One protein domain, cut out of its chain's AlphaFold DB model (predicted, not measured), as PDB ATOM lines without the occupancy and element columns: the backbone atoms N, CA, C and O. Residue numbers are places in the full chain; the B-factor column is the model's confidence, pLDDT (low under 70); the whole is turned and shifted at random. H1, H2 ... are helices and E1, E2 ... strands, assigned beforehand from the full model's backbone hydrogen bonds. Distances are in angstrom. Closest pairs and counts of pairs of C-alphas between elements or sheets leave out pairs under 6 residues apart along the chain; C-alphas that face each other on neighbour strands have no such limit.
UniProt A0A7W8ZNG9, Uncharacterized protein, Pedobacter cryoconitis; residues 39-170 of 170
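AT A GLANCE: This is residues 39 to 170 of the 170 residues of an uncharacterized protein of Pedobacter cryoconitis (UniProt A0A7W8ZNG9). A strongly twisted sheet of long strands E1, E5 and E6, with short E4 at one end of E5, has helix H2 packed over one face. From the small strand pair E2 and E3, a long open loop of H1 and the stretch after it sticks out, with residues 66 to 103 standing free. The 132 printed residues, with six named strands and two named helices in the order E1 E2 H1 E3 E4 E5 E6 H2, are of mixed class. Both sheets are antiparallel, the larger one branched at E5. The whole is extended, with a radius of gyration of the C-alphas of 22.3 A and spans of 68 by 37 by 28 A.

IN THESE COORDINATES: E5, residues 128 to 138, is 30.5 A long; E1, residues 44 to 52, begins at C-alpha (78.080, 103.680, 97.386) and is 25.3 A long. E6 is residues 144 to 151, 20.7 A, and E4 residues 118 to 120, 6.3 A. H2, residues 156 to 168, is 17.1 A long and ends at C-alpha (81.066, 99.148, 89.641). E2 is residues 60 to 62, 6.8 A; E3 residues 109 to 111, 7.0 A; H1 residues 66 to 82, 26.5 A.

HOW THE PARTS SIT: E1 lies on one side of E5, with N 47 and O 135 2.9 A apart; E4 and E6 lie on the other side, with N 118 and O 130 2.9 A and N 134 and O 148 2.8 A apart. E4, E5 and E6 form a meander, each strand the antiparallel neighbour of the one before. H2 is on this sheet at a height of 9.0 A, over E5 and E6; its closest C-alphas to E6 are Leu 167 and His 146, 6.8 A. In E2 and E3, N 61 and O 110 are 2.8 A apart. O i to N i+4 pairs are within hydrogen-bond range in 11 of 13 for H1 and 5 of 9 for H2.

THE WHOLE: The C-alphas farthest apart, of Thr 84 and Ser 141, are 69.3 A apart. The printed part has no cut; the link from H1 to E3, 26 residues, is long. pLDDT is under 70 in residues 65 to 72, 78 to 103 and 168 to 170.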
ATOM      1  N   VAL A  39      68.061  98.701  94.631       92.38
ATOM      2  CA  VAL A  39      69.439  99.207  94.575       92.38
ATOM      3  C   VAL A  39      69.459 100.334  93.555       92.38
ATOM      4  O   VAL A  39      69.044 100.131  92.416       92.38
ATOM      5  N   SER A  40      69.902 101.518  93.976       89.19
ATOM      6  CA  SER A  40      69.960 102.708  93.124       89.19
ATOM      7  C   SER A  40      71.196 102.700  92.225       89.19
ATOM      8  O   SER A  40      71.126 103.062  91.053       89.19
ATOM      9  N   GLY A  41      72.344 102.297  92.778       83.62
ATOM     10  CA  GLY A  41      73.638 102.281  92.096       83.62
ATOM     11  C   GLY A  41      74.282 103.663  91.942       83.62
ATOM     12  O   GLY A  41      75.422 103.753  91.496       83.62
ATOM     13  N   ARG A  42      73.595 104.750  92.330       86.62
ATOM     14  CA  ARG A  42      74.081 106.132  92.152       86.62
ATOM     15  C   ARG A  42      75.262 106.494  93.036       86.62
ATOM     16  O   ARG A  42      76.093 107.313  92.657       86.62
ATOM     17  N   GLY A  43      75.313 105.925  94.232       89.88
ATOM     18  CA  GLY A  43      76.347 106.231  95.197       89.88
ATOM     19  C   GLY A  43      76.502 105.093  96.181       89.88
ATOM     20  O   GLY A  43      75.519 104.580  96.713       89.88
ATOM     21  N   GLN A  44      77.751 104.720  96.430       91.81
ATOM     22  CA  GLN A  44      78.080 103.680  97.386       91.81
ATOM     23  C   GLN A  44      78.986 104.224  98.475       91.81
ATOM     24  O   GLN A  44      79.934 104.963  98.209       91.81
ATOM     25  N   ALA A  45      78.687 103.831  99.705       92.25
ATOM     26  CA  ALA A  45      79.553 104.038 100.846       92.25
ATOM     27  C   ALA A  45      80.296 102.736 101.138       92.25
ATOM     28  O   ALA A  45      79.708 101.654 101.128       92.25
ATOM     29  N   VAL A  46      81.590 102.850 101.423       92.56
ATOM     30  CA  VAL A  46      82.425 101.729 101.847       92.56
ATOM     31  C   VAL A  46      82.852 101.973 103.280       92.56
ATOM     32  O   VAL A  46      83.351 103.050 103.606       92.56
ATOM     33  N   TYR A  47      82.679 100.967 104.129       91.69
ATOM     34  CA  TYR A  47      83.108 101.021 105.518       91.69
ATOM     35  C   TYR A  47      83.928  99.795 105.893       91.69
ATOM     36  O   TYR A  47      83.626  98.676 105.473       91.69
ATOM     37  N   SER A  48      84.949 100.010 106.719       92.69
ATOM     38  CA  SER A  48      85.831  98.960 107.197       92.69
ATOM     39  C   SER A  48      85.673  98.690 108.689       92.69
ATOM     40  O   SER A  48      85.485  99.581 109.519       92.69
ATOM     41  N   VAL A  49      85.742  97.415 109.055       92.00
ATOM     42  CA  VAL A  49      85.550  96.942 110.422       92.00
ATOM     43  C   VAL A  49      86.531  95.819 110.730       92.00
ATOM     44  O   VAL A  49      86.760  94.928 109.918       92.00
ATOM     45  N   TYR A  50      87.113  95.830 111.931       93.44
ATOM     46  CA  TYR A  50      87.909  94.687 112.376       93.44
ATOM     47  C   TYR A  50      86.997  93.566 112.854       93.44
ATOM     48  O   TYR A  50      86.191  93.771 113.763       93.44
ATOM     49  N   ILE A  51      87.180  92.393 112.261       93.50
ATOM     50  CA  ILE A  51      86.498  91.153 112.616       93.50
ATOM     51  C   ILE A  51      87.511  90.288 113.357       93.50
ATOM     52  O   ILE A  51      88.591  90.018 112.832       93.50
ATOM     53  N   LYS A  52      87.177  89.862 114.577       93.31
ATOM     54  CA  LYS A  52      88.073  89.031 115.382       93.31
ATOM     55  C   LYS A  52      88.302  87.688 114.696       93.31
ATOM     56  O   LYS A  52      87.347  86.975 114.399       93.31
ATOM     57  N   ALA A  53      89.567  87.360 114.464       92.81
ATOM     58  CA  ALA A  53      89.951  86.063 113.941       92.81
ATOM     59  C   ALA A  53      89.984  85.030 115.074       92.81
ATOM     60  O   ALA A  53      90.232  85.366 116.237       92.81
ATOM     61  N   ASN A  54      89.785  83.758 114.731       90.88
ATOM     62  CA  ASN A  54      89.984  82.647 115.659       90.88
ATOM     63  C   ASN A  54      91.479  82.285 115.746       90.88
ATOM     64  O   ASN A  54      91.891  81.192 115.371       90.88
ATOM     65  N   ALA A  55      92.297  83.247 116.171       89.25
ATOM     66  CA  ALA A  55      93.743  83.105 116.295       89.25
ATOM     67  C   ALA A  55      94.246  83.815 117.556       89.25
ATOM     68  O   ALA A  55      93.726  84.868 117.936       89.25
ATOM     69  N   SER A  56      95.264  83.237 118.197       86.94
ATOM     70  CA  SER A  56      95.880  83.804 119.399       86.94
ATOM     71  C   SER A  56      97.113  84.639 119.056       86.94
ATOM     72  O   SER A  56      97.836  84.340 118.105       86.94
ATOM     73  N   LEU A  57      97.361  85.680 119.856       85.88
ATOM     74  CA  LEU A  57      98.622  86.426 119.814       85.88
ATOM     75  C   LEU A  57      99.781  85.596 120.375       85.88
ATOM     76  O   LEU A  57     100.904  85.729 119.897       85.88
ATOM     77  N   ASP A  58      99.499  84.709 121.328       84.19
ATOM     78  CA  ASP A  58     100.516  83.907 122.018       84.19
ATOM     79  C   ASP A  58     101.104  82.812 121.117       84.19
ATOM     80  O   ASP A  58     102.223  82.358 121.325       84.19
ATOM     81  N   SER A  59     100.359  82.395 120.090       83.06
ATOM     82  CA  SER A  59     100.781  81.385 119.111       83.06
ATOM     83  C   SER A  59     101.512  81.977 117.900       83.06
ATOM     84  O   SER A  59     101.682  81.291 116.889       83.06
ATOM     85  N   MET A  60     101.861  83.265 117.936       86.69
ATOM     86  CA  MET A  60     102.591  83.894 116.842       86.69
ATOM     87  C   MET A  60     104.046  83.426 116.818       86.69
ATOM     88  O   MET A  60     104.724  83.406 117.839       86.69
ATOM     89  N   VAL A  61     104.528  83.086 115.626       87.38
ATOM     90  CA  VAL A  61     105.892  82.609 115.390       87.38
ATOM     91  C   VAL A  61     106.685  83.693 114.674       87.38
ATOM     92  O   VAL A  61     106.157  84.371 113.785       87.38
ATOM     93  N   GLU A  62     107.934  83.882 115.092       86.69
ATOM     94  CA  GLU A  62     108.868  84.819 114.474       86.69
ATOM     95  C   GLU A  62     109.189  84.387 113.036       86.69
ATOM     96  O   GLU A  62     109.297  83.204 112.715       86.69
ATOM     97  N   ARG A  63     109.284  85.364 112.140       82.12
ATOM     98  CA  ARG A  63     109.729  85.157 110.767       82.12
ATOM     99  C   ARG A  63     111.250  85.087 110.757       82.12
ATOM    100  O   ARG A  63     111.910  85.949 111.331       82.12
ATOM    101  N   GLU A  64     111.797  84.136 110.019       73.56
ATOM    102  CA  GLU A  64     113.213  84.137 109.662       73.56
ATOM    103  C   GLU A  64     113.453  85.289 108.673       73.56
ATOM    104  O   GLU A  64     113.100  85.201 107.505       73.56
ATOM    105  N   ILE A  65     113.920  86.438 109.172       64.69
ATOM    106  CA  ILE A  65     114.230  87.629 108.349       64.69
ATOM    107  C   ILE A  65     115.729  87.959 108.412       64.69
ATOM    108  O   ILE A  65     116.282  88.570 107.503       64.69
ATOM    109  N   LEU A  66     116.405  87.561 109.492       57.19
ATOM    110  CA  LEU A  66     117.797  87.925 109.765       57.19
ATOM    111  C   LEU A  66     118.821  87.003 109.086       57.19
ATOM    112  O   LEU A  66     119.928  87.456 108.810       57.19
ATOM    113  N   SER A  67     118.463  85.750 108.786       56.97
ATOM    114  CA  SER A  67     119.329  84.827 108.036       56.97
ATOM    115  C   SER A  67     119.655  85.368 106.648       56.97
ATOM    116  O   SER A  67     120.800  85.291 106.215       56.97
ATOM    117  N   ASP A  68     118.668  85.977 105.993       60.09
ATOM    118  CA  ASP A  68     118.758  86.373 104.591       60.09
ATOM    119  C   ASP A  68     119.641  87.604 104.400       60.09
ATOM    120  O   ASP A  68     120.378  87.675 103.429       60.09
ATOM    121  N   ALA A  69     119.627  88.562 105.332       62.03
ATOM    122  CA  ALA A  69     120.497  89.736 105.248       62.03
ATOM    123  C   ALA A  69     121.972  89.371 105.479       62.03
ATOM    124  O   ALA A  69     122.845  89.891 104.787       62.03
ATOM    125  N   VAL A  70     122.247  88.466 106.426       68.44
ATOM    126  CA  VAL A  70     123.607  87.970 106.684       68.44
ATOM    127  C   VAL A  70     124.089  87.117 105.511       68.44
ATOM    128  O   VAL A  70     125.195  87.343 105.029       68.44
ATOM    129  N   ALA A  71     123.251  86.209 105.002       68.88
ATOM    130  CA  ALA A  71     123.551  85.410 103.816       68.88
ATOM    131  C   ALA A  71     123.787  86.293 102.581       68.88
ATOM    132  O   ALA A  71     124.829  86.175 101.955       68.88
ATOM    133  N   TYR A  72     122.906  87.258 102.309       69.38
ATOM    134  CA  TYR A  72     123.056  88.206 101.204       69.38
ATOM    135  C   TYR A  72     124.306  89.081 101.345       69.38
ATOM    136  O   TYR A  72     125.001  89.320 100.364       69.38
ATOM    137  N   SER A  73     124.638  89.537 102.560       73.75
ATOM    138  CA  SER A  73     125.886  90.275 102.792       73.75
ATOM    139  C   SER A  73     127.122  89.404 102.558       73.75
ATOM    140  O   SER A  73     128.095  89.877 101.983       73.75
ATOM    141  N   ALA A  74     127.070  88.124 102.941       76.12
ATOM    142  CA  ALA A  74     128.154  87.176 102.715       76.12
ATOM    143  C   ALA A  74     128.299  86.813 101.228       76.12
ATOM    144  O   ALA A  74     129.419  86.714 100.739       76.12
ATOM    145  N   GLU A  75     127.187  86.662 100.504       77.81
ATOM    146  CA  GLU A  75     127.152  86.440  99.055       77.81
ATOM    147  C   GLU A  75     127.661  87.665  98.279       77.81
ATOM    148  O   GLU A  75     128.468  87.513  97.362       77.81
ATOM    149  N   LEU A  76     127.279  88.884  98.681       74.94
ATOM    150  CA  LEU A  76     127.814  90.127  98.110       74.94
ATOM    151  C   LEU A  76     129.325  90.240  98.315       74.94
ATOM    152  O   LEU A  76     130.046  90.491  97.356       74.94
ATOM    153  N   SER A  77     129.818  89.994  99.532       74.75
ATOM    154  CA  SER A  77     131.258  90.021  99.808       74.75
ATOM    155  C   SER A  77     132.041  88.952  99.035       74.75
ATOM    156  O   SER A  77     133.226  89.139  98.790       74.75
ATOM    157  N   GLN A  78     131.398  87.850  98.629       69.12
ATOM    158  CA  GLN A  78     131.992  86.827  97.758       69.12
ATOM    159  C   GLN A  78     131.944  87.208  96.267       69.12
ATOM    160  O   GLN A  78     132.784  86.752  95.499       69.12
ATOM    161  N   GLN A  79     130.989  88.047  95.840       62.94
ATOM    162  CA  GLN A  79     130.944  88.611  94.480       62.94
ATOM    163  C   GLN A  79     131.826  89.857  94.300       62.94
ATOM    164  O   GLN A  79     132.153  90.208  93.168       62.94
ATOM    165  N   GLU A  80     132.217  90.528  95.384       57.88
ATOM    166  CA  GLU A  80     133.074  91.722  95.374       57.88
ATOM    167  C   GLU A  80     134.567  91.431  95.120       57.88
ATOM    168  O   GLU A  80     135.373  92.363  95.113       57.88
ATOM    169  N   GLU A  81     134.956  90.188  94.814       55.16
ATOM    170  CA  GLU A  81     136.332  89.865  94.400       55.16
ATOM    171  C   GLU A  81     136.744  90.470  93.036       55.16
ATOM    172  O   GLU A  81     137.888  90.286  92.631       55.16
ATOM    173  N   ASP A  82     135.887  91.256  92.360       49.50
ATOM    174  CA  ASP A  82     136.215  91.856  91.053       49.50
ATOM    175  C   ASP A  82     135.963  93.371  90.869       49.50
ATOM    176  O   ASP A  82     136.115  93.863  89.753       49.50
ATOM    177  N   CYS A  83     135.658  94.176  91.902       38.25
ATOM    178  CA  CYS A  83     135.714  95.650  91.770       38.25
ATOM    179  C   CYS A  83     135.874  96.381  93.116       38.25
ATOM    180  O   CYS A  83     134.945  96.492  93.909       38.25
ATOM    181  N   THR A  84     137.046  96.981  93.333       42.38
ATOM    182  CA  THR A  84     137.359  97.851  94.475       42.38
ATOM    183  C   THR A  84     136.642  99.203  94.382       42.38
ATOM    184  O   THR A  84     137.110 100.100  93.680       42.38
ATOM    185  N   HIS A  85     135.570  99.401  95.149       46.94
ATOM    186  CA  HIS A  85     135.140 100.734  95.585       46.94
ATOM    187  C   HIS A  85     134.654 100.685  97.039       46.94
ATOM    188  O   HIS A  85     133.536 100.275  97.330       46.94
ATOM    189  N   GLU A  86     135.509 101.134  97.961       40.81
ATOM    190  CA  GLU A  86     135.173 101.279  99.377       40.81
ATOM    191  C   GLU A  86     134.125 102.388  99.574       40.81
ATOM    192  O   GLU A  86     134.436 103.579  99.514       40.81
ATOM    193  N   VAL A  87     132.875 102.014  99.860       44.59
ATOM    194  CA  VAL A  87     131.887 102.949 100.417       44.59
ATOM    195  C   VAL A  87     131.983 102.888 101.939       44.59
ATOM    196  O   VAL A  87     131.432 101.998 102.587       44.59
ATOM    197  N   LYS A  88     132.684 103.858 102.540       36.91
ATOM    198  CA  LYS A  88     132.667 104.067 103.994       36.91
ATOM    199  C   LYS A  88     131.288 104.570 104.424       36.91
ATOM    200  O   LYS A  88     130.997 105.761 104.365       36.91
ATOM    201  N   LEU A  89     130.447 103.655 104.896       45.53
ATOM    202  CA  LEU A  89     129.294 103.992 105.726       45.53
ATOM    203  C   LEU A  89     129.809 104.362 107.121       45.53
ATOM    204  O   LEU A  89     130.075 103.491 107.952       45.53
ATOM    205  N   GLU A  90     129.974 105.657 107.384       41.41
ATOM    206  CA  GLU A  90     130.136 106.148 108.753       41.41
ATOM    207  C   GLU A  90     128.852 105.831 109.523       41.41
ATOM    208  O   GLU A  90     127.804 106.428 109.287       41.41
ATOM    209  N   ARG A  91     128.919 104.829 110.404       47.44
ATOM    210  CA  ARG A  91     127.822 104.432 111.288       47.44
ATOM    211  C   ARG A  91     127.694 105.467 112.409       47.44
ATOM    212  O   ARG A  91     128.551 105.481 113.293       47.44
ATOM    213  N   PRO A  92     126.659 106.327 112.420       41.97
ATOM    214  CA  PRO A  92     126.485 107.285 113.494       41.97
ATOM    215  C   PRO A  92     125.796 106.574 114.657       41.97
ATOM    216  O   PRO A  92     124.616 106.243 114.568       41.97
ATOM    217  N   GLY A  93     126.522 106.389 115.753       43.88
ATOM    218  CA  GLY A  93     125.939 106.133 117.066       43.88
ATOM    219  C   GLY A  93     125.969 104.681 117.534       43.88
ATOM    220  O   GLY A  93     125.750 103.741 116.784       43.88
ATOM    221  N   ASP A  94     126.240 104.548 118.823       45.50
ATOM    222  CA  ASP A  94     126.187 103.337 119.627       45.50
ATOM    223  C   ASP A  94     124.719 102.905 119.820       45.50
ATOM    224  O   ASP A  94     124.007 103.413 120.687       45.50
ATOM    225  N   TYR A  95     124.212 102.057 118.923       51.50
ATOM    226  CA  TYR A  95     122.865 101.469 119.003       51.50
ATOM    227  C   TYR A  95     122.867 100.000 119.448       51.50
ATOM    228  O   TYR A  95     121.796  99.395 119.530       51.50
ATOM    229  N   ASP A  96     124.031  99.438 119.791       53.47
ATOM    230  CA  ASP A  96     124.163  98.031 120.197       53.47
ATOM    231  C   ASP A  96     123.576  97.743 121.595       53.47
ATOM    232  O   ASP A  96     123.263  96.595 121.914       53.47
ATOM    233  N   GLU A  97     123.322  98.768 122.417       55.69
ATOM    234  CA  GLU A  97     122.777  98.591 123.775       55.69
ATOM    235  C   GLU A  97     121.252  98.768 123.896       55.69
ATOM    236  O   GLU A  97     120.657  98.483 124.946       55.69
ATOM    237  N   LEU A  98     120.562  99.183 122.830       55.31
ATOM    238  CA  LEU A  98     119.103  99.263 122.858       55.31
ATOM    239  C   LEU A  98     118.517  97.866 122.673       55.31
ATOM    240  O   LEU A  98     118.275  97.422 121.552       55.31
ATOM    241  N   LYS A  99     118.226  97.181 123.790       50.28
ATOM    242  CA  LYS A  99     117.446  95.932 123.780       50.28
ATOM    243  C   LYS A  99     116.223  96.132 122.874       50.28
ATOM    244  O   LYS A  99     115.361  96.952 123.220       50.28
ATOM    245  N   PRO A 100     116.105  95.414 121.742       55.53
ATOM    246  CA  PRO A 100     114.957  95.578 120.871       55.53
ATOM    247  C   PRO A 100     113.716  95.233 121.690       55.53
ATOM    248  O   PRO A 100     113.638  94.164 122.300       55.53
ATOM    249  N   LYS A 101     112.746  96.154 121.755       51.50
ATOM    250  CA  LYS A 101     111.439  95.851 122.345       51.50
ATOM    251  C   LYS A 101     110.837  94.709 121.525       51.50
ATOM    252  O   LYS A 101     110.320  94.951 120.438       51.50
ATOM    253  N   LYS A 102     110.929  93.473 122.032       58.88
ATOM    254  CA  LYS A 102     110.371  92.244 121.439       58.88
ATOM    255  C   LYS A 102     108.842  92.228 121.534       58.88
ATOM    256  O   LYS A 102     108.247  91.290 122.049       58.88
ATOM    257  N   ASN A 103     108.191  93.285 121.065       69.12
ATOM    258  CA  ASN A 103     106.752  93.257 120.891       69.12
ATOM    259  C   ASN A 103     106.490  92.620 119.525       69.12
ATOM    260  O   ASN A 103     106.967  93.148 118.513       69.12
ATOM    261  N   PRO A 104     105.787  91.479 119.471       75.44
ATOM    262  CA  PRO A 104     105.548  90.800 118.214       75.44
ATOM    263  C   PRO A 104     104.695  91.700 117.317       75.44
ATOM    264  O   PRO A 104     103.671  92.226 117.744       75.44
ATOM    265  N   GLY A 105     105.151  91.933 116.087       85.69
ATOM    266  CA  GLY A 105     104.493  92.785 115.098       85.69
ATOM    267  C   GLY A 105     104.187  92.008 113.821       85.69
ATOM    268  O   GLY A 105     104.826  91.001 113.548       85.69
ATOM    269  N   ASN A 106     103.282  92.504 112.972       89.56
ATOM    270  CA  ASN A 106     102.939  91.823 111.708       89.56
ATOM    271  C   ASN A 106     104.130  91.637 110.747       89.56
ATOM    272  O   ASN A 106     104.098  90.751 109.893       89.56
ATOM    273  N   LYS A 107     105.163  92.487 110.863       86.38
ATOM    274  CA  LYS A 107     106.401  92.382 110.076       86.38
ATOM    275  C   LYS A 107     107.345  91.311 110.604       86.38
ATOM    276  O   LYS A 107     108.051  90.726 109.806       86.38
ATOM    277  N   THR A 108     107.366  91.079 111.914       85.94
ATOM    278  CA  THR A 108     108.321  90.173 112.566       85.94
ATOM    279  C   THR A 108     107.711  88.819 112.878       85.94
ATOM    280  O   THR A 108     108.443  87.853 112.985       85.94
ATOM    281  N   HIS A 109     106.388  88.724 113.012       89.12
ATOM    282  CA  HIS A 109     105.697  87.503 113.404       89.12
ATOM    283  C   HIS A 109     104.517  87.194 112.477       89.12
ATOM    284  O   HIS A 109     103.987  88.063 111.776       89.12
ATOM    285  N   TYR A 110     104.089  85.937 112.473       89.31
ATOM    286  CA  TYR A 110     102.863  85.491 111.821       89.31
ATOM    287  C   TYR A 110     102.152  84.443 112.677       89.31
ATOM    288  O   TYR A 110     102.764  83.761 113.492       89.31
ATOM    289  N   SER A 111     100.839  84.323 112.506       88.88
ATOM    290  CA  SER A 111     100.056  83.298 113.194       88.88
ATOM    291  C   SER A 111     100.132  81.976 112.439       88.88
ATOM    292  O   SER A 111      99.904  81.938 111.234       88.88
ATOM    293  N   THR A 112     100.416  80.893 113.160       88.00
ATOM    294  CA  THR A 112     100.386  79.516 112.640       88.00
ATOM    295  C   THR A 112      98.979  78.930 112.625       88.00
ATOM    296  O   THR A 112      98.671  78.088 111.788       88.00
ATOM    297  N   SER A 113      98.107  79.396 113.524       87.56
ATOM    298  CA  SER A 113      96.702  78.967 113.587       87.56
ATOM    299  C   SER A 113      95.872  79.533 112.432       87.56
ATOM    300  O   SER A 113      94.891  78.927 112.015       87.56
ATOM    301  N   ASP A 114      96.269  80.700 111.918       88.94
ATOM    302  CA  ASP A 114      95.611  81.391 110.813       88.94
ATOM    303  C   ASP A 114      96.608  82.301 110.089       88.94
ATOM    304  O   ASP A 114      96.990  83.365 110.589       88.94
ATOM    305  N   LEU A 115      97.008  81.890 108.886       86.75
ATOM    306  CA  LEU A 115      98.017  82.579 108.081       86.75
ATOM    307  C   LEU A 115      97.540  83.927 107.524       86.75
ATOM    308  O   LEU A 115      98.378  84.756 107.136       86.75
ATOM    309  N   HIS A 116      96.230  84.180 107.487       87.19
ATOM    310  CA  HIS A 116      95.636  85.401 106.943       87.19
ATOM    311  C   HIS A 116      95.252  86.419 108.026       87.19
ATOM    312  O   HIS A 116      95.224  87.617 107.736       87.19
ATOM    313  N   ALA A 117      95.041  85.990 109.271       92.12
ATOM    314  CA  ALA A 117      94.796  86.894 110.392       92.12
ATOM    315  C   ALA A 117      96.011  87.783 110.689       92.12
ATOM    316  O   ALA A 117      97.155  87.322 110.702       92.12
ATOM    317  N   ARG A 118      95.790  89.065 110.983       93.81
ATOM    318  CA  ARG A 118      96.863  90.007 111.339       93.81
ATOM    319  C   ARG A 118      96.581  90.701 112.657       93.81
ATOM    320  O   ARG A 118      95.429  90.951 112.997       93.81
ATOM    321  N   MET A 119      97.639  91.010 113.396       93.06
ATOM    322  CA  MET A 119      97.527  91.772 114.626       93.06
ATOM    323  C   MET A 119      97.062  93.187 114.290       93.06
ATOM    324  O   MET A 119      97.636  93.849 113.426       93.06
ATOM    325  N   SER A 120      96.043  93.674 114.985       91.88
ATOM    326  CA  SER A 120      95.660  95.079 114.930       91.88
ATOM    327  C   SER A 120      95.398  95.628 116.324       91.88
ATOM    328  O   SER A 120      95.078  94.893 117.262       91.88
ATOM    329  N   VAL A 121      95.572  96.941 116.453       90.06
ATOM    330  CA  VAL A 121      95.383  97.689 117.695       90.06
ATOM    331  C   VAL A 121      94.374  98.790 117.414       90.06
ATOM    332  O   VAL A 121      94.504  99.522 116.435       90.06
ATOM    333  N   LYS A 122      93.353  98.901 118.263       85.88
ATOM    334  CA  LYS A 122      92.404 100.017 118.242       85.88
ATOM    335  C   LYS A 122      92.628 100.883 119.483       85.88
ATOM    336  O   LYS A 122      92.893 100.316 120.545       85.88
ATOM    337  N   PRO A 123      92.488 102.218 119.392       87.69
ATOM    338  CA  PRO A 123      92.552 103.085 120.565       87.69
ATOM    339  C   PRO A 123      91.613 102.584 121.672       87.69
ATOM    340  O   PRO A 123      90.448 102.282 121.414       87.69
ATOM    341  N   GLY A 124      92.139 102.435 122.889       89.00
ATOM    342  CA  GLY A 124      91.378 101.953 124.048       89.00
ATOM    343  C   GLY A 124      91.064 100.449 124.068       89.00
ATOM    344  O   GLY A 124      90.328 100.007 124.947       89.00
ATOM    345  N   LYS A 125      91.596  99.645 123.135       87.12
ATOM    346  CA  LYS A 125      91.420  98.182 123.123       87.12
ATOM    347  C   LYS A 125      92.761  97.458 123.071       87.12
ATOM    348  O   LYS A 125      93.705  97.922 122.437       87.12
ATOM    349  N   ALA A 126      92.818  96.291 123.713       87.44
ATOM    350  CA  ALA A 126      93.966  95.398 123.609       87.44
ATOM    351  C   ALA A 126      94.183  94.959 122.153       87.44
ATOM    352  O   ALA A 126      93.227  94.833 121.378       87.44
ATOM    353  N   ALA A 127      95.444  94.717 121.796       89.81
ATOM    354  CA  ALA A 127      95.792  94.118 120.517       89.81
ATOM    355  C   ALA A 127      95.072  92.771 120.351       89.81
ATOM    356  O   ALA A 127      94.873  92.036 121.319       89.81
ATOM    357  N   ALA A 128      94.687  92.435 119.123       92.00
ATOM    358  CA  ALA A 128      94.113  91.132 118.805       92.00
ATOM    359  C   ALA A 128      94.420  90.739 117.361       92.00
ATOM    360  O   ALA A 128      94.716  91.591 116.521       92.00
ATOM    361  N   MET A 129      94.309  89.442 117.074       93.75
ATOM    362  CA  MET A 129      94.324  88.926 115.711       93.75
ATOM    363  C   MET A 129      92.969  89.189 115.059       93.75
ATOM    364  O   MET A 129      91.927  88.757 115.558       93.75
ATOM    365  N   ASN A 130      92.981  89.918 113.952       94.69
ATOM    366  CA  ASN A 130      91.786  90.357 113.257       94.69
ATOM    367  C   ASN A 130      91.931  90.169 111.746       94.69
ATOM    368  O   ASN A 130      93.029  90.048 111.192       94.69
ATOM    369  N   TYR A 131      90.788  90.245 111.085       95.12
ATOM    370  CA  TYR A 131      90.674  90.591 109.683       95.12
ATOM    371  C   TYR A 131      90.102  91.998 109.529       95.12
ATOM    372  O   TYR A 131      89.430  92.500 110.433       95.12
ATOM    373  N   LEU A 132      90.340  92.625 108.381       94.19
ATOM    374  CA  LEU A 132      89.678  93.860 107.980       94.19
ATOM    375  C   LEU A 132      88.488  93.505 107.088       94.19
ATOM    376  O   LEU A 132      88.656  93.266 105.899       94.19
ATOM    377  N   GLY A 133      87.288  93.442 107.652       93.50
ATOM    378  CA  GLY A 133      86.067  93.366 106.858       93.50
ATOM    379  C   GLY A 133      85.797  94.703 106.177       93.50
ATOM    380  O   GLY A 133      85.915  95.742 106.820       93.50
ATOM    381  N   GLN A 134      85.424  94.680 104.905       93.12
ATOM    382  CA  GLN A 134      84.915  95.829 104.167       93.12
ATOM    383  C   GLN A 134      83.504  95.534 103.669       93.12
ATOM    384  O   GLN A 134      83.218  94.447 103.165       93.12
ATOM    385  N   VAL A 135      82.623  96.516 103.826       92.94
ATOM    386  CA  VAL A 135      81.219  96.435 103.423       92.94
ATOM    387  C   VAL A 135      80.904  97.623 102.524       92.94
ATOM    388  O   VAL A 135      81.166  98.766 102.903       92.94
ATOM    389  N   GLY A 136      80.364  97.334 101.342       92.56
ATOM    390  CA  GLY A 136      79.793  98.307 100.418       92.56
ATOM    391  C   GLY A 136      78.280  98.389 100.601       92.56
ATOM    392  O   GLY A 136      77.610  97.359 100.728       92.56
ATOM    393  N   VAL A 137      77.750  99.608 100.645       93.38
ATOM    394  CA  VAL A 137      76.325  99.882 100.851       93.38
ATOM    395  C   VAL A 137      75.856 100.922  99.842       93.38
ATOM    396  O   VAL A 137      76.491 101.967  99.691       93.38
ATOM    397  N   ASP A 138      74.727 100.663  99.186       93.75
ATOM    398  CA  ASP A 138      74.014 101.664  98.396       93.75
ATOM    399  C   ASP A 138      73.485 102.768  99.318       93.75
ATOM    400  O   ASP A 138      72.753 102.505 100.273       93.75
ATOM    401  N   MET A 139      73.883 104.014  99.067       92.56
ATOM    402  CA  MET A 139      73.574 105.119  99.976       92.56
ATOM    403  C   MET A 139      72.094 105.501  99.993       92.56
ATOM    404  O   MET A 139      71.646 106.101 100.966       92.56
ATOM    405  N   GLU A 140      71.345 105.183  98.941       91.25
ATOM    406  CA  GLU A 140      69.954 105.600  98.805       91.25
ATOM    407  C   GLU A 140      68.983 104.548  99.327       91.25
ATOM    408  O   GLU A 140      68.030 104.875 100.029       91.25
ATOM    409  N   SER A 141      69.224 103.279  99.002       91.06
ATOM    410  CA  SER A 141      68.370 102.179  99.438       91.06
ATOM    411  C   SER A 141      68.864 101.491 100.708       91.06
ATOM    412  O   SER A 141      68.167 100.630 101.246       91.06
ATOM    413  N   HIS A 142      70.055 101.856 101.196       92.31
ATOM    414  CA  HIS A 142      70.715 101.258 102.362       92.31
ATOM    415  C   HIS A 142      70.895  99.737 102.248       92.31
ATOM    416  O   HIS A 142      70.971  99.023 103.251       92.31
ATOM    417  N   VAL A 143      70.977  99.228 101.017       92.69
ATOM    418  CA  VAL A 143      71.199  97.810 100.730       92.69
ATOM    419  C   VAL A 143      72.692  97.523 100.658       92.69
ATOM    420  O   VAL A 143      73.446  98.238 100.004       92.69
ATOM    421  N   ILE A 144      73.119  96.442 101.310       93.12
ATOM    422  CA  ILE A 144      74.489  95.939 101.201       93.12
ATOM    423  C   ILE A 144      74.692  95.359  99.799       93.12
ATOM    424  O   ILE A 144      74.039  94.389  99.414       93.12
ATOM    425  N   THR A 145      75.617  95.951  99.058       92.81
ATOM    426  CA  THR A 145      75.949  95.608  97.670       92.81
ATOM    427  C   THR A 145      77.205  94.753  97.572       92.81
ATOM    428  O   THR A 145      77.371  94.021  96.603       92.81
ATOM    429  N   HIS A 146      78.077  94.793  98.584       92.12
ATOM    430  CA  HIS A 146      79.319  94.022  98.605       92.12
ATOM    431  C   HIS A 146      79.801  93.755 100.025       92.12
ATOM    432  O   HIS A 146      79.679  94.607 100.905       92.12
ATOM    433  N   VAL A 147      80.410  92.590 100.241       90.69
ATOM    434  CA  VAL A 147      81.089  92.245 101.492       90.69
ATOM    435  C   VAL A 147      82.348  91.467 101.161       90.69
ATOM    436  O   VAL A 147      82.302  90.466 100.446       90.69
ATOM    437  N   GLU A 148      83.474  91.894 101.716       90.12
ATOM    438  CA  GLU A 148      84.744  91.198 101.557       90.12
ATOM    439  C   GLU A 148      85.616  91.353 102.796       90.12
ATOM    440  O   GLU A 148      85.388  92.201 103.656       90.12
ATOM    441  N   VAL A 149      86.615  90.488 102.909       91.50
ATOM    442  CA  VAL A 149      87.548  90.481 104.022       91.50
ATOM    443  C   VAL A 149      88.967  90.587 103.484       91.50
ATOM    444  O   VAL A 149      89.393  89.810 102.634       91.50
ATOM    445  N   PHE A 150      89.706  91.539 104.033       92.94
ATOM    446  CA  PHE A 150      91.119  91.774 103.811       92.94
ATOM    447  C   PHE A 150      91.911  91.467 105.080       92.94
ATOM    448  O   PHE A 150      91.381  91.202 106.162       92.94
ATOM    449  N   ARG A 151      93.232  91.527 104.962       93.00
ATOM    450  CA  ARG A 151      94.120  91.396 106.113       93.00
ATOM    451  C   ARG A 151      94.089  92.671 106.950       93.00
ATOM    452  O   ARG A 151      94.064  93.772 106.405       93.00
ATOM    453  N   ALA A 152      94.122  92.524 108.275       93.12
ATOM    454  CA  ALA A 152      93.999  93.652 109.204       93.12
ATOM    455  C   ALA A 152      95.192  94.625 109.218       93.12
ATOM    456  O   ALA A 152      95.095  95.679 109.846       93.12
ATOM    457  N   ASP A 153      96.290  94.290 108.535       91.50
ATOM    458  CA  ASP A 153      97.450  95.160 108.318       91.50
ATOM    459  C   ASP A 153      97.257  96.161 107.167       91.50
ATOM    460  O   ASP A 153      98.048  97.097 107.058       91.50
ATOM    461  N   LYS A 154      96.223  95.990 106.332       91.12
ATOM    462  CA  LYS A 154      95.900  96.922 105.247       91.12
ATOM    463  C   LYS A 154      95.104  98.131 105.741       91.12
ATOM    464  O   LYS A 154      94.362  98.057 106.719       91.12
ATOM    465  N   TRP A 155      95.236  99.237 105.016       87.81
ATOM    466  CA  TRP A 155      94.388 100.423 105.150       87.81
ATOM    467  C   TRP A 155      93.355 100.484 104.028       87.81
ATOM    468  O   TRP A 155      93.575  99.936 102.951       87.81
ATOM    469  N   ASP A 156      92.262 101.217 104.236       86.44
ATOM    470  CA  ASP A 156      91.159 101.266 103.266       86.44
ATOM    471  C   ASP A 156      91.587 101.737 101.878       86.44
ATOM    472  O   ASP A 156      91.217 101.126 100.877       86.44
ATOM    473  N   GLN A 157      92.464 102.741 101.816       90.62
ATOM    474  CA  GLN A 157      93.050 103.226 100.564       90.62
ATOM    475  C   GLN A 157      93.827 102.145  99.791       90.62
ATOM    476  O   GLN A 157      93.889 102.187  98.568       90.62
ATOM    477  N   GLN A 158      94.394 101.155 100.488       91.88
ATOM    478  CA  GLN A 158      95.144 100.053  99.877       91.88
ATOM    479  C   GLN A 158      94.224  98.933  99.376       91.88
ATOM    480  O   GLN A 158      94.615  98.169  98.497       91.88
ATOM    481  N   CYS A 159      93.022  98.808  99.940       91.00
ATOM    482  CA  CYS A 159      92.020  97.835  99.503       91.00
ATOM    483  C   CYS A 159      91.162  98.374  98.348       91.00
ATOM    484  O   CYS A 159      90.622  97.593  97.567       91.00
ATOM    485  N   LEU A 160      91.063  99.700  98.213       89.69
ATOM    486  CA  LEU A 160      90.186 100.360  97.249       89.69
ATOM    487  C   LEU A 160      90.390  99.907  95.786       89.69
ATOM    488  O   LEU A 160      89.383  99.631  95.136       89.69
ATOM    489  N   PRO A 161      91.620  99.745  95.255       92.00
ATOM    490  CA  PRO A 161      91.811  99.292  93.873       92.00
ATOM    491  C   PRO A 161      91.256  97.889  93.604       92.00
ATOM    492  O   PRO A 161      90.799  97.607  92.502       92.00
ATOM    493  N   GLU A 162      91.281  97.010  94.609       91.19
ATOM    494  CA  GLU A 162      90.735  95.653  94.506       91.19
ATOM    495  C   GLU A 162      89.206  95.641  94.677       91.19
ATOM    496  O   GLU A 162      88.513  94.796  94.112       91.19
ATOM    497  N   LEU A 163      88.682  96.589  95.456       89.06
ATOM    498  CA  LEU A 163      87.266  96.719  95.764       89.06
ATOM    499  C   LEU A 163      86.468  97.386  94.633       89.06
ATOM    500  O   LEU A 163      85.373  96.932  94.311       89.06
ATOM    501  N   LEU A 164      86.996  98.457  94.034       89.12
ATOM    502  CA  LEU A 164      86.262  99.296  93.080       89.12
ATOM    503  C   LEU A 164      85.659  98.524  91.895       89.12
ATOM    504  O   LEU A 164      84.467  98.711  91.652       89.12
ATOM    505  N   PRO A 165      86.387  97.628  91.192       89.38
ATOM    506  CA  PRO A 165      85.805  96.869  90.084       89.38
ATOM    507  C   PRO A 165      84.578  96.056  90.514       89.38
ATOM    508  O   PRO A 165      83.592  95.980  89.792       89.38
ATOM    509  N   LYS A 166      84.596  95.525  91.743       86.12
ATOM    510  CA  LYS A 166      83.513  94.702  92.300       86.12
ATOM    511  C   LYS A 166      82.270  95.526  92.658       86.12
ATOM    512  O   LYS A 166      81.178  94.972  92.684       86.12
ATOM    513  N   LEU A 167      82.431  96.824  92.936       83.44
ATOM    514  CA  LEU A 167      81.328  97.746  93.234       83.44
ATOM    515  C   LEU A 167      80.723  98.386  91.978       83.44
ATOM    516  O   LEU A 167      79.563  98.784  92.012       83.44
ATOM    517  N   VAL A 168      81.506  98.529  90.905       69.12
ATOM    518  CA  VAL A 168      81.066  99.148  89.641       69.12
ATOM    519  C   VAL A 168      80.301  98.153  88.760       69.12
ATOM    520  O   VAL A 168      79.400  98.558  88.034       69.12
ATOM    521  N   GLU A 169      80.609  96.859  88.851       63.06
ATOM    522  CA  GLU A 169      79.962  95.782  88.079       63.06
ATOM    523  C   GLU A 169      78.622  95.279  88.673       63.06
ATOM    524  O   GLU A 169      78.292  94.097  88.534       63.06
ATOM    525  N   LEU A 170      77.859  96.142  89.359       62.69
ATOM    526  CA  LEU A 170      76.540  95.789  89.915       62.69
ATOM    527  C   LEU A 170      75.500  95.449  88.839       62.69
ATOM    528  O   LEU A 170      75.339  96.245  87.888       62.69
TER     529      LEU A 170